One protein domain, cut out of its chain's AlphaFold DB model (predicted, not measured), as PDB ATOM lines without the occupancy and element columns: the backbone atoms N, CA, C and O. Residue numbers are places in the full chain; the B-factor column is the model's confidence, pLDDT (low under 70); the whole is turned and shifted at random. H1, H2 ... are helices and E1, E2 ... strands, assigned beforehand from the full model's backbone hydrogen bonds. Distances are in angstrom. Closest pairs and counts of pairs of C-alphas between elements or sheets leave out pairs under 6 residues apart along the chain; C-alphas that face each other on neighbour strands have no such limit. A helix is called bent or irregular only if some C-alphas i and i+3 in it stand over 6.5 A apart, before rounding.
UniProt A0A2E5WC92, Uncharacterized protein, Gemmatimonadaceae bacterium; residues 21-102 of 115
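This is residues 21 to 102 of the 115 residues of an uncharacterized protein of Gemmatimonadaceae bacterium (UniProt A0A2E5WC92). Two helices lie side by side, running the same way, and a small sheet of two parallel strands is covered on one face by the first of them: H1 packs over E1 and E2 with residues 37 to 45, and H2 packs on H1. The strands run roughly against the direction of the helices, a long link from E2 to H2 loops out to one end of the longest axis at Asp 70, and the tail after H2, residues 94 to 102, folds back towards E2. The printed part has 82 residues with two named helices and two named strands in the order E1, H1, E2, H2; the sheet has the order E1, E2 and is parallel, and the class is mostly helix. The whole is compact, with a radius of gyration of the C-alphas of 13.2 A, yet elongated in outline, with spans of 41 by 24 by 22 A.

The sheet is made by E1, residues 21 to 24, and E2, residues 51 to 54, which are parallel neighbours with 19 degrees between their directions. The C-alphas of Gly 21 and Thr 51 face each other at 4.2 A, and those of Leu 24 and Thr 54 at 5.0 A. Across the pair, N 24 and O 53 are 2.8 A apart and N 53 and O 22 are 3.0 A apart, both within hydrogen-bond range. Between the two strands along the chain comes H1, residues 31 to 46. E1, H1 and E2 form a strand-helix-strand unit, two parallel neighbour strands with a helix between them along the chain, and its crossover is right-handed. Through its residues 37 to 45, H1 has four pairs of C-alphas within 10 A with E1 and four with E2. H1 touches H2, residues 75 to 93, with 7 pairs of C-alphas within 8 A; the closest are the C-alphas of Ile 38 and Arg 84, at 6.6 A. H2 touches H1 with its residues 80 to 88 alone. The two helices run the same way at a shallow tilt of 17 degrees, with their centres 11.6 A apart. E1 and H2 are apart. In H2 every O i to N i+4 pair is within hydrogen-bond range, while in H1 10 of 12 are.

E1 begins at C-alpha 21, at (47.258, 56.845, -46.579), and E2 ends at C-alpha 54, at (41.486, 48.363, -49.796). H1 is 24.0 A from first to last C-alpha, has a kink of 32 degrees near residue 40 and is not bent; it is irregular, but only just, with C-alphas 39 and 42 at 7.0 A. H2 is 26.5 A from first to last C-alpha and ends at C-alpha 93, at (36.924, 58.160, -31.754).

The two C-alphas farthest apart are those of Ser 46 and Asp 70, at 42.2 A. The first and last printed C-alphas, of Gly 21 and Val 102, are 10.3 A apart, and the printed part has no cut. The link from H1 to E2 is tight, that from E1 to H1 is short, and that from E2 to H2 is long, with 20 residues, 55 to 74, whose C-alphas lie 8 to 24 A from the mean of all C-alphas. The mean pLDDT of the printed part is 71.4, and 26 residues are under 70, among them residues 58 to 63 in the long link and residues 88 to 102, of which 88 to 93 belong to H2.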
ATOM      1  N   GLY A  21      47.818  58.175 -46.691       83.06
ATOM      2  CA  GLY A  21      47.258  56.845 -46.579       83.06
ATOM      3  C   GLY A  21      48.065  55.740 -47.224       83.06
ATOM      4  O   GLY A  21      48.892  55.978 -48.103       83.06
ATOM      5  N   ILE A  22      47.758  54.516 -46.803       83.50
ATOM      6  CA  ILE A  22      48.338  53.285 -47.341       83.50
ATOM      7  C   ILE A  22      47.264  52.530 -48.125       83.50
ATOM      8  O   ILE A  22      46.112  52.412 -47.703       83.50
ATOM      9  N   ARG A  23      47.645  51.988 -49.285       83.00
ATOM     10  CA  ARG A  23      46.790  51.089 -50.062       83.00
ATOM     11  C   ARG A  23      47.146  49.637 -49.765       83.00
ATOM     12  O   ARG A  23      48.241  49.192 -50.090       83.00
ATOM     13  N   LEU A  24      46.189  48.892 -49.225       78.81
ATOM     14  CA  LEU A  24      46.337  47.504 -48.798       78.81
ATOM     15  C   LEU A  24      45.434  46.624 -49.647       78.81
ATOM     16  O   LEU A  24      44.223  46.552 -49.438       78.81
ATOM     17  N   ALA A  25      46.023  45.988 -50.655       73.00
ATOM     18  CA  ALA A  25      45.249  45.409 -51.742       73.00
ATOM     19  C   ALA A  25      44.358  44.228 -51.324       73.00
ATOM     20  O   ALA A  25      43.302  44.050 -51.918       73.00
ATOM     21  N   ASN A  26      44.757  43.474 -50.296       72.81
ATOM     22  CA  ASN A  26      44.126  42.204 -49.920       72.81
ATOM     23  C   ASN A  26      43.730  42.133 -48.441       72.81
ATOM     24  O   ASN A  26      43.546  41.045 -47.909       72.81
ATOM     25  N   GLY A  27      43.598  43.282 -47.771       71.62
ATOM     26  CA  GLY A  27      43.352  43.350 -46.325       71.62
ATOM     27  C   GLY A  27      42.069  42.654 -45.846       71.62
ATOM     28  O   GLY A  27      41.911  42.413 -44.654       71.62
ATOM     29  N   THR A  28      41.150  42.325 -46.758       74.19
ATOM     30  CA  THR A  28      39.843  41.712 -46.465       74.19
ATOM     31  C   THR A  28      39.686  40.286 -46.996       74.19
ATOM     32  O   THR A  28      38.588  39.742 -46.925       74.19
ATOM     33  N   ARG A  29      40.758  39.680 -47.528       79.25
ATOM     34  CA  ARG A  29      40.715  38.365 -48.192       79.25
ATOM     35  C   ARG A  29      40.197  37.247 -47.283       79.25
ATOM     36  O   ARG A  29      39.389  36.428 -47.705       79.25
ATOM     37  N   ASP A  30      40.690  37.200 -46.053       82.06
ATOM     38  CA  ASP A  30      40.346  36.186 -45.061       82.06
ATOM     39  C   ASP A  30      40.493  36.741 -43.639       82.06
ATOM     40  O   ASP A  30      41.036  37.827 -43.421       82.06
ATOM     41  N   ASP A  31      39.985  35.987 -42.659       82.88
ATOM     42  CA  ASP A  31      39.975  36.397 -41.252       82.88
ATOM     43  C   ASP A  31      41.394  36.626 -40.700       82.88
ATOM     44  O   ASP A  31      41.577  37.488 -39.842       82.88
ATOM     45  N   THR A  32      42.396  35.877 -41.175       88.25
ATOM     46  CA  THR A  32      43.792  36.015 -40.730       88.25
ATOM     47  C   THR A  32      44.363  37.347 -41.196       88.25
ATOM     48  O   THR A  32      44.786  38.155 -40.373       88.25
ATOM     49  N   THR A  33      44.265  37.625 -42.496       83.75
ATOM     50  CA  THR A  33      44.761  38.865 -43.102       83.75
ATOM     51  C   THR A  33      44.038  40.087 -42.531       83.75
ATOM     52  O   THR A  33      44.649  41.124 -42.279       83.75
ATOM     53  N   THR A  34      42.730  39.974 -42.275       83.94
ATOM     54  CA  THR A  34      41.952  41.050 -41.645       83.94
ATOM     55  C   THR A  34      42.402  41.320 -40.210       83.94
ATOM     56  O   THR A  34      42.502  42.482 -39.821       83.94
ATOM     57  N   LYS A  35      42.720  40.285 -39.423       84.44
ATOM     58  CA  LYS A  35      43.252  40.464 -38.062       84.44
ATOM     59  C   LYS A  35      44.638  41.098 -38.067       84.44
ATOM     60  O   LYS A  35      44.863  42.035 -37.310       84.44
ATOM     61  N   GLU A  36      45.532  40.636 -38.939       86.56
ATOM     62  CA  GLU A  36      46.864  41.227 -39.105       86.56
ATOM     63  C   GLU A  36      46.771  42.712 -39.470       86.56
ATOM     64  O   GLU A  36      47.433  43.545 -38.855       86.56
ATOM     65  N   LEU A  37      45.876  43.059 -40.401       83.00
ATOM     66  CA  LEU A  37      45.589  44.448 -40.742       83.00
ATOM     67  C   LEU A  37      45.142  45.257 -39.518       83.00
ATOM     68  O   LEU A  37      45.664  46.346 -39.290       83.00
ATOM     69  N   ILE A  38      44.185  44.742 -38.741       84.06
ATOM     70  CA  ILE A  38      43.677  45.424 -37.543       84.06
ATOM     71  C   ILE A  38      44.807  45.671 -36.533       84.06
ATOM     72  O   ILE A  38      44.879  46.758 -35.962       84.06
ATOM     73  N   CYS A  39      45.714  44.708 -36.350       85.50
ATOM     74  CA  CYS A  39      46.865  44.849 -35.456       85.50
ATOM     75  C   CYS A  39      47.850  45.944 -35.897       85.50
ATOM     76  O   CYS A  39      48.474  46.566 -35.043       85.50
ATOM     77  N   LEU A  40      47.970  46.212 -37.200       85.31
ATOM     78  CA  LEU A  40      48.885  47.225 -37.745       85.31
ATOM     79  C   LEU A  40      48.308  48.650 -37.739       85.31
ATOM     80  O   LEU A  40      49.038  49.605 -38.001       85.31
ATOM     81  N   LEU A  41      47.014  48.832 -37.447       82.31
ATOM     82  CA  LEU A  41      46.364  50.150 -37.511       82.31
ATOM     83  C   LEU A  41      47.012  51.175 -36.577       82.31
ATOM     84  O   LEU A  41      47.210  52.326 -36.968       82.31
ATOM     85  N   ASP A  42      47.357  50.756 -35.360       82.75
ATOM     86  CA  ASP A  42      47.988  51.629 -34.369       82.75
ATOM     87  C   ASP A  42      49.431  51.985 -34.769       82.75
ATOM     88  O   ASP A  42      49.878  53.116 -34.568       82.75
ATOM     89  N   GLU A  43      50.134  51.067 -35.432       85.94
ATOM     90  CA  GLU A  43      51.469  51.316 -35.976       85.94
ATOM     91  C   GLU A  43      51.418  52.302 -37.152       85.94
ATOM     92  O   GLU A  43      52.140  53.297 -37.158       85.94
ATOM     93  N   TYR A  44      50.500  52.111 -38.103       83.94
ATOM     94  CA  TYR A  44      50.284  53.068 -39.193       83.94
ATOM     95  C   TYR A  44      49.939  54.458 -38.665       83.94
ATOM     96  O   TYR A  44      50.488  55.461 -39.131       83.94
ATOM     97  N   ARG A  45      49.086  54.523 -37.643       80.06
ATOM     98  CA  ARG A  45      48.765  55.773 -36.963       80.06
ATOM     99  C   ARG A  45      50.001  56.429 -36.349       80.06
ATOM    100  O   ARG A  45      50.135  57.643 -36.470       80.06
ATOM    101  N   SER A  46      50.914  55.663 -35.749       83.69
ATOM    102  CA  SER A  46      52.164  56.205 -35.186       83.69
ATOM    103  C   SER A  46      53.040  56.905 -36.235       83.69
ATOM    104  O   SER A  46      53.768  57.842 -35.912       83.69
ATOM    105  N   TYR A  47      52.906  56.521 -37.508       87.88
ATOM    106  CA  TYR A  47      53.572  57.182 -38.629       87.88
ATOM    107  C   TYR A  47      52.821  58.408 -39.165       87.88
ATOM    108  O   TYR A  47      53.343  59.099 -40.035       87.88
ATOM    109  N   GLY A  48      51.621  58.701 -38.653       83.56
ATOM    110  CA  GLY A  48      50.754  59.797 -39.094       83.56
ATOM    111  C   GLY A  48      49.735  59.405 -40.167       83.56
ATOM    112  O   GLY A  48      49.073  60.282 -40.724       83.56
ATOM    113  N   VAL A  49      49.605  58.109 -40.485       84.12
ATOM    114  CA  VAL A  49      48.649  57.611 -41.485       84.12
ATOM    115  C   VAL A  49      47.232  57.804 -40.961       84.12
ATOM    116  O   VAL A  49      46.902  57.358 -39.866       84.12
ATOM    117  N   ASN A  50      46.379  58.440 -41.764       80.19
ATOM    118  CA  ASN A  50      44.978  58.703 -41.412       80.19
ATOM    119  C   ASN A  50      43.974  58.036 -42.367       80.19
ATOM    120  O   ASN A  50      42.765  58.090 -42.165       80.19
ATOM    121  N   THR A  51      44.471  57.392 -43.422       79.44
ATOM    122  CA  THR A  51      43.653  56.871 -44.517       79.44
ATOM    123  C   THR A  51      44.136  55.481 -44.915       79.44
ATOM    124  O   THR A  51      45.330  55.263 -45.111       79.44
ATOM    125  N   ILE A  52      43.217  54.531 -45.088       81.12
ATOM    126  CA  ILE A  52      43.538  53.206 -45.628       81.12
ATOM    127  C   ILE A  52      42.573  52.888 -46.763       81.12
ATOM    128  O   ILE A  52      41.357  53.011 -46.635       81.12
ATOM    129  N   THR A  53      43.128  52.431 -47.879       79.00
ATOM    130  CA  THR A  53      42.372  52.027 -49.068       79.00
ATOM    131  C   THR A  53      42.535  50.529 -49.265       79.00
ATOM    132  O   THR A  53      43.661  50.038 -49.298       79.00
ATOM    133  N   THR A  54      41.440  49.795 -49.461       74.50
ATOM    134  CA  THR A  54      41.486  48.363 -49.796       74.50
ATOM    135  C   THR A  54      40.599  48.035 -50.991       74.50
ATOM    136  O   THR A  54      39.674  48.787 -51.303       74.50
ATOM    137  N   PHE A  55      40.868  46.909 -51.651       73.69
ATOM    138  CA  PHE A  55      39.985  46.378 -52.684       73.69
ATOM    139  C   PHE A  55      39.042  45.358 -52.071       73.69
ATOM    140  O   PHE A  55      39.480  44.382 -51.471       73.69
ATOM    141  N   PHE A  56      37.748  45.552 -52.296       68.94
ATOM    142  CA  PHE A  56      36.740  44.613 -51.816       68.94
ATOM    143  C   PHE A  56      36.850  43.224 -52.468       68.94
ATOM    144  O   PHE A  56      36.554  42.226 -51.829       68.94
ATOM    145  N   MET A  57      37.313  43.155 -53.720       71.62
ATOM    146  CA  MET A  57      37.525  41.902 -54.464       71.62
ATOM    147  C   MET A  57      39.005  41.488 -54.535       71.62
ATOM    148  O   MET A  57      39.380  40.666 -55.366       71.62
ATOM    149  N   GLY A  58      39.878  42.098 -53.728       66.81
ATOM    150  CA  GLY A  58      41.326  41.957 -53.893       66.81
ATOM    151  C   GLY A  58      41.848  42.581 -55.197       66.81
ATOM    152  O   GLY A  58      41.147  43.310 -55.904       66.81
ATOM    153  N   CYS A  59      43.115  42.314 -55.524       67.31
ATOM    154  CA  CYS A  59      43.764  42.823 -56.739       67.31
ATOM    155  C   CYS A  59      44.520  41.716 -57.488       67.31
ATOM    156  O   CYS A  59      45.179  40.891 -56.854       67.31
ATOM    157  N   ARG A  60      44.463  41.734 -58.832       68.88
ATOM    158  CA  ARG A  60      45.201  40.862 -59.779       68.88
ATOM    159  C   ARG A  60      45.340  39.409 -59.291       68.88
ATOM    160  O   ARG A  60      44.357  38.682 -59.287       68.88
ATOM    161  N   GLU A  61      46.542  39.017 -58.866       61.31
ATOM    162  CA  GLU A  61      46.952  37.652 -58.475       61.31
ATOM    163  C   GLU A  61      46.332  37.158 -57.160       61.31
ATOM    164  O   GLU A  61      46.476  36.006 -56.767       61.31
ATOM    165  N   SER A  62      45.615  38.040 -56.480       61.75
ATOM    166  CA  SER A  62      44.964  37.812 -55.192       61.75
ATOM    167  C   SER A  62      43.492  38.212 -55.221       61.75
ATOM    168  O   SER A  62      42.869  38.344 -54.166       61.75
ATOM    169  N   ALA A  63      42.943  38.400 -56.427       67.31
ATOM    170  CA  ALA A  63      41.522  38.606 -56.608       67.31
ATOM    171  C   ALA A  63      40.746  37.398 -56.068       67.31
ATOM    172  O   ALA A  63      41.159  36.247 -56.232       67.31
ATOM    173  N   TYR A  64      39.635  37.672 -55.406       71.81
ATOM    174  CA  TYR A  64      38.713  36.660 -54.917       71.81
ATOM    175  C   TYR A  64      37.288  37.105 -55.224       71.81
ATOM    176  O   TYR A  64      37.044  38.292 -55.444       71.81
ATOM    177  N   ASP A  65      36.374  36.144 -55.287       72.75
ATOM    178  CA  ASP A  65      34.960  36.417 -55.497       72.75
ATOM    179  C   ASP A  65      34.271  36.543 -54.127       72.75
ATOM    180  O   ASP A  65      34.134  35.533 -53.433       72.75
ATOM    181  N   PRO A  66      33.895  37.761 -53.685       68.38
ATOM    182  CA  PRO A  66      33.189  37.961 -52.426       68.38
ATOM    183  C   PRO A  66      31.677  37.732 -52.566       68.38
ATOM    184  O   PRO A  66      30.913  38.055 -51.649       68.38
ATOM    185  N   PHE A  67      31.218  37.261 -53.729       73.25
ATOM    186  CA  PHE A  67      29.814  37.012 -54.004       73.25
ATOM    187  C   PHE A  67      29.486  35.517 -53.892       73.25
ATOM    188  O   PHE A  67      30.266  34.641 -54.263       73.25
ATOM    189  N   SER A  68      28.309  35.207 -53.357       73.44
ATOM    190  CA  SER A  68      27.699  33.886 -53.451       73.44
ATOM    191  C   SER A  68      27.249  33.597 -54.887       73.44
ATOM    192  O   SER A  68      27.168  34.486 -55.732       73.44
ATOM    193  N   LEU A  69      26.920  32.332 -55.170       73.31
ATOM    194  CA  LEU A  69      26.501  31.866 -56.503       73.31
ATOM    195  C   LEU A  69      25.281  32.613 -57.080       73.31
ATOM    196  O   LEU A  69      25.073  32.603 -58.289       73.31
ATOM    197  N   ASP A  70      24.479  33.255 -56.232       76.56
ATOM    198  CA  ASP A  70      23.323  34.082 -56.599       76.56
ATOM    199  C   ASP A  70      23.673  35.569 -56.824       76.56
ATOM    200  O   ASP A  70      22.780  36.396 -57.008       76.56
ATOM    201  N   GLY A  71      24.962  35.923 -56.797       67.81
ATOM    202  CA  GLY A  71      25.461  37.284 -56.992       67.81
ATOM    203  C   GLY A  71      25.267  38.208 -55.788       67.81
ATOM    204  O   GLY A  71      25.534  39.406 -55.893       67.81
ATOM    205  N   ARG A  72      24.802  37.690 -54.643       74.00
ATOM    206  CA  ARG A  72      24.754  38.449 -53.386       74.00
ATOM    207  C   ARG A  72      26.113  38.424 -52.706       74.00
ATOM    208  O   ARG A  72      26.934  37.565 -52.975       74.00
ATOM    209  N   HIS A  73      26.378  39.381 -51.828       66.88
ATOM    210  CA  HIS A  73      27.593  39.337 -51.021       66.88
ATOM    211  C   HIS A  73      27.564  38.145 -50.066       66.88
ATOM    212  O   HIS A  73      26.518  37.844 -49.490       66.88
ATOM    213  N   SER A  74      28.720  37.527 -49.835       69.88
ATOM    214  CA  SER A  74      28.846  36.555 -48.760       69.88
ATOM    215  C   SER A  74      28.722  37.254 -47.396       69.88
ATOM    216  O   SER A  74      29.279  38.335 -47.165       69.88
ATOM    217  N   ASP A  75      28.015  36.625 -46.453       72.00
ATOM    218  CA  ASP A  75      27.887  37.148 -45.085       72.00
ATOM    219  C   ASP A  75      29.249  37.273 -44.385       72.00
ATOM    220  O   ASP A  75      29.457  38.169 -43.560       72.00
ATOM    221  N   ALA A  76      30.198  36.401 -44.738       71.69
ATOM    222  CA  ALA A  76      31.545  36.399 -44.187       71.69
ATOM    223  C   ALA A  76      32.342  37.646 -44.604       71.69
ATOM    224  O   ALA A  76      32.999  38.255 -43.757       71.69
ATOM    225  N   ASP A  77      32.251  38.069 -45.865       70.81
ATOM    226  CA  ASP A  77      32.972  39.248 -46.363       70.81
ATOM    227  C   ASP A  77      32.392  40.548 -45.810       70.81
ATOM    228  O   ASP A  77      33.132  41.428 -45.360       70.81
ATOM    229  N   LEU A  78      31.060  40.645 -45.739       73.69
ATOM    230  CA  LEU A  78      30.397  41.775 -45.088       73.69
ATOM    231  C   LEU A  78      30.724  41.841 -43.592       73.69
ATOM    232  O   LEU A  78      30.873  42.930 -43.040       73.69
ATOM    233  N   ARG A  79      30.852  40.691 -42.920       80.94
ATOM    234  CA  ARG A  79      31.290  40.631 -41.519       80.94
ATOM    235  C   ARG A  79      32.717  41.156 -41.355       80.94
ATOM    236  O   ARG A  79      32.934  41.955 -40.453       80.94
ATOM    237  N   ARG A  80      33.666  40.759 -42.210       77.94
ATOM    238  CA  ARG A  80      35.068  41.236 -42.151       77.94
ATOM    239  C   ARG A  80      35.171  42.742 -42.357       77.94
ATOM    240  O   ARG A  80      35.887  43.412 -41.617       77.94
ATOM    241  N   LEU A  81      34.423  43.275 -43.325       73.19
ATOM    242  CA  LEU A  81      34.309  44.718 -43.535       73.19
ATOM    243  C   LEU A  81      33.792  45.422 -42.279       73.19
ATOM    244  O   LEU A  81      34.432  46.355 -41.805       73.19
ATOM    245  N   ARG A  82      32.681  44.937 -41.712       78.94
ATOM    246  CA  ARG A  82      32.077  45.518 -40.505       78.94
ATOM    247  C   ARG A  82      33.004  45.466 -39.296       78.94
ATOM    248  O   ARG A  82      33.108  46.463 -38.594       78.94
ATOM    249  N   GLU A  83      33.678  44.340 -39.068       77.62
ATOM    250  CA  GLU A  83      34.630  44.191 -37.962       77.62
ATOM    251  C   GLU A  83      35.756  45.217 -38.080       77.62
ATOM    252  O   GLU A  83      36.033  45.964 -37.147       77.62
ATOM    253  N   ARG A  84      36.359  45.329 -39.265       72.50
ATOM    254  CA  ARG A  84      37.401  46.325 -39.508       72.50
ATOM    255  C   ARG A  84      36.873  47.749 -39.325       72.50
ATOM    256  O   ARG A  84      37.540  48.568 -38.698       72.50
ATOM    257  N   ASP A  85      35.698  48.056 -39.865       72.12
ATOM    258  CA  ASP A  85      35.101  49.390 -39.761       72.12
ATOM    259  C   ASP A  85      34.807  49.760 -38.298       72.12
ATOM    260  O   ASP A  85      35.037  50.905 -37.898       72.12
ATOM    261  N   HIS A  86      34.378  48.792 -37.484       75.94
ATOM    262  CA  HIS A  86      34.192  48.955 -36.044       75.94
ATOM    263  C   HIS A  86      35.522  49.234 -35.328       75.94
ATOM    264  O   HIS A  86      35.650  50.254 -34.654       75.94
ATOM    265  N   GLN A  87      36.542  48.407 -35.574       73.31
ATOM    266  CA  GLN A  87      37.876  48.525 -34.973       73.31
ATOM    267  C   GLN A  87      38.585  49.842 -35.334       73.31
ATOM    268  O   GLN A  87      39.227  50.473 -34.488       73.31
ATOM    269  N   CYS A  88      38.455  50.300 -36.581       65.62
ATOM    270  CA  CYS A  88      38.913  51.628 -36.993       65.62
ATOM    271  C   CYS A  88      38.072  52.741 -36.348       65.62
ATOM    272  O   CYS A  88      38.590  53.804 -36.009       65.62
ATOM    273  N   GLY A  89      36.762  52.514 -36.207       65.94
ATOM    274  CA  GLY A  89      35.811  53.425 -35.581       65.94
ATOM    275  C   GLY A  89      36.198  53.790 -34.154       65.94
ATOM    276  O   GLY A  89      36.317  54.981 -33.862       65.94
ATOM    277  N   GLU A  90      36.458  52.784 -33.321       63.81
ATOM    278  CA  GLU A  90      36.858  52.956 -31.921       63.81
ATOM    279  C   GLU A  90      38.187  53.714 -31.791       63.81
ATOM    280  O   GLU A  90      38.286  54.685 -31.043       63.81
ATOM    281  N   ARG A  91      39.200  53.343 -32.587       63.16
ATOM    282  CA  ARG A  91      40.533  53.977 -32.544       63.16
ATOM    283  C   ARG A  91      40.526  55.429 -33.020       63.16
ATOM    284  O   ARG A  91      41.296  56.242 -32.516       63.16
ATOM    285  N   ALA A  92      39.644  55.767 -33.959       52.50
ATOM    286  CA  ALA A  92      39.477  57.127 -34.463       52.50
ATOM    287  C   ALA A  92      38.524  57.988 -33.610       52.50
ATOM    288  O   ALA A  92      38.557  59.207 -33.711       52.50
ATOM    289  N   GLN A  93      37.677  57.398 -32.761       39.81
ATOM    290  CA  GLN A  93      36.924  58.160 -31.754       39.81
ATOM    291  C   GLN A  93      37.825  58.691 -30.632       39.81
ATOM    292  O   GLN A  93      37.466  59.667 -29.978       39.81
ATOM    293  N   LEU A  94      38.992  58.073 -30.430       37.81
ATOM    294  CA  LEU A  94      39.950  58.468 -29.403       37.81
ATOM    295  C   LEU A  94      40.821  59.670 -29.811       37.81
ATOM    296  O   LEU A  94      41.266  60.390 -28.923       37.81
ATOM    297  N   GLU A  95      41.021  59.951 -31.108       44.06
ATOM    298  CA  GLU A  95      41.767  61.132 -31.577       44.06
ATOM    299  C   GLU A  95      41.272  61.701 -32.920       44.06
ATOM    300  O   GLU A  95      40.865  60.986 -33.830       44.06
ATOM    301  N   ARG A  96      41.373  63.030 -33.027       37.25
ATOM    302  CA  ARG A  96      40.857  63.961 -34.049       37.25
ATOM    303  C   ARG A  96      41.522  63.821 -35.438       37.25
ATOM    304  O   ARG A  96      41.965  64.817 -36.005       37.25
ATOM    305  N   LEU A  97      41.637  62.606 -35.974       37.53
ATOM    306  CA  LEU A  97      42.214  62.323 -37.294       37.53
ATOM    307  C   LEU A  97      41.123  61.967 -38.312       37.53
ATOM    308  O   LEU A  97      40.253  61.132 -38.067       37.53
ATOM    309  N   GLY A  98      41.180  62.616 -39.475       36.22
ATOM    310  CA  GLY A  98      40.250  62.407 -40.574       36.22
ATOM    311  C   GLY A  98      40.337  61.018 -41.203       36.22
ATOM    312  O   GLY A  98      41.425  60.606 -41.586       36.22
ATOM    313  N   LYS A  99      39.205  60.314 -41.347       46.44
ATOM    314  CA  LYS A  99      39.163  58.947 -41.905       46.44
ATOM    315  C   LYS A  99      38.730  58.937 -43.370       46.44
ATOM    316  O   LYS A  99      37.533  58.924 -43.633       46.44
ATOM    317  N   ALA A 100      39.631  58.874 -44.348       36.88
ATOM    318  CA  ALA A 100      39.177  58.623 -45.720       36.88
ATOM    319  C   ALA A 100      39.152  57.144 -46.076       36.88
ATOM    320  O   ALA A 100      40.051  56.374 -45.743       36.88
ATOM    321  N   TRP A 101      38.118  56.797 -46.833       49.50
ATOM    322  CA  TRP A 101      37.993  55.538 -47.541       49.50
ATOM    323  C   TRP A 101      37.861  55.842 -49.027       49.50
ATOM    324  O   TRP A 101      37.058  56.685 -49.424       49.50
ATOM    325  N   VAL A 102      38.605  55.115 -49.855       35.81
ATOM    326  CA  VAL A 102      38.307  55.001 -51.285       35.81
ATOM    327  C   VAL A 102      38.054  53.527 -51.557       35.81
ATOM    328  O   VAL A 102      38.976  52.715 -51.556       35.81
TER     329      VAL A 102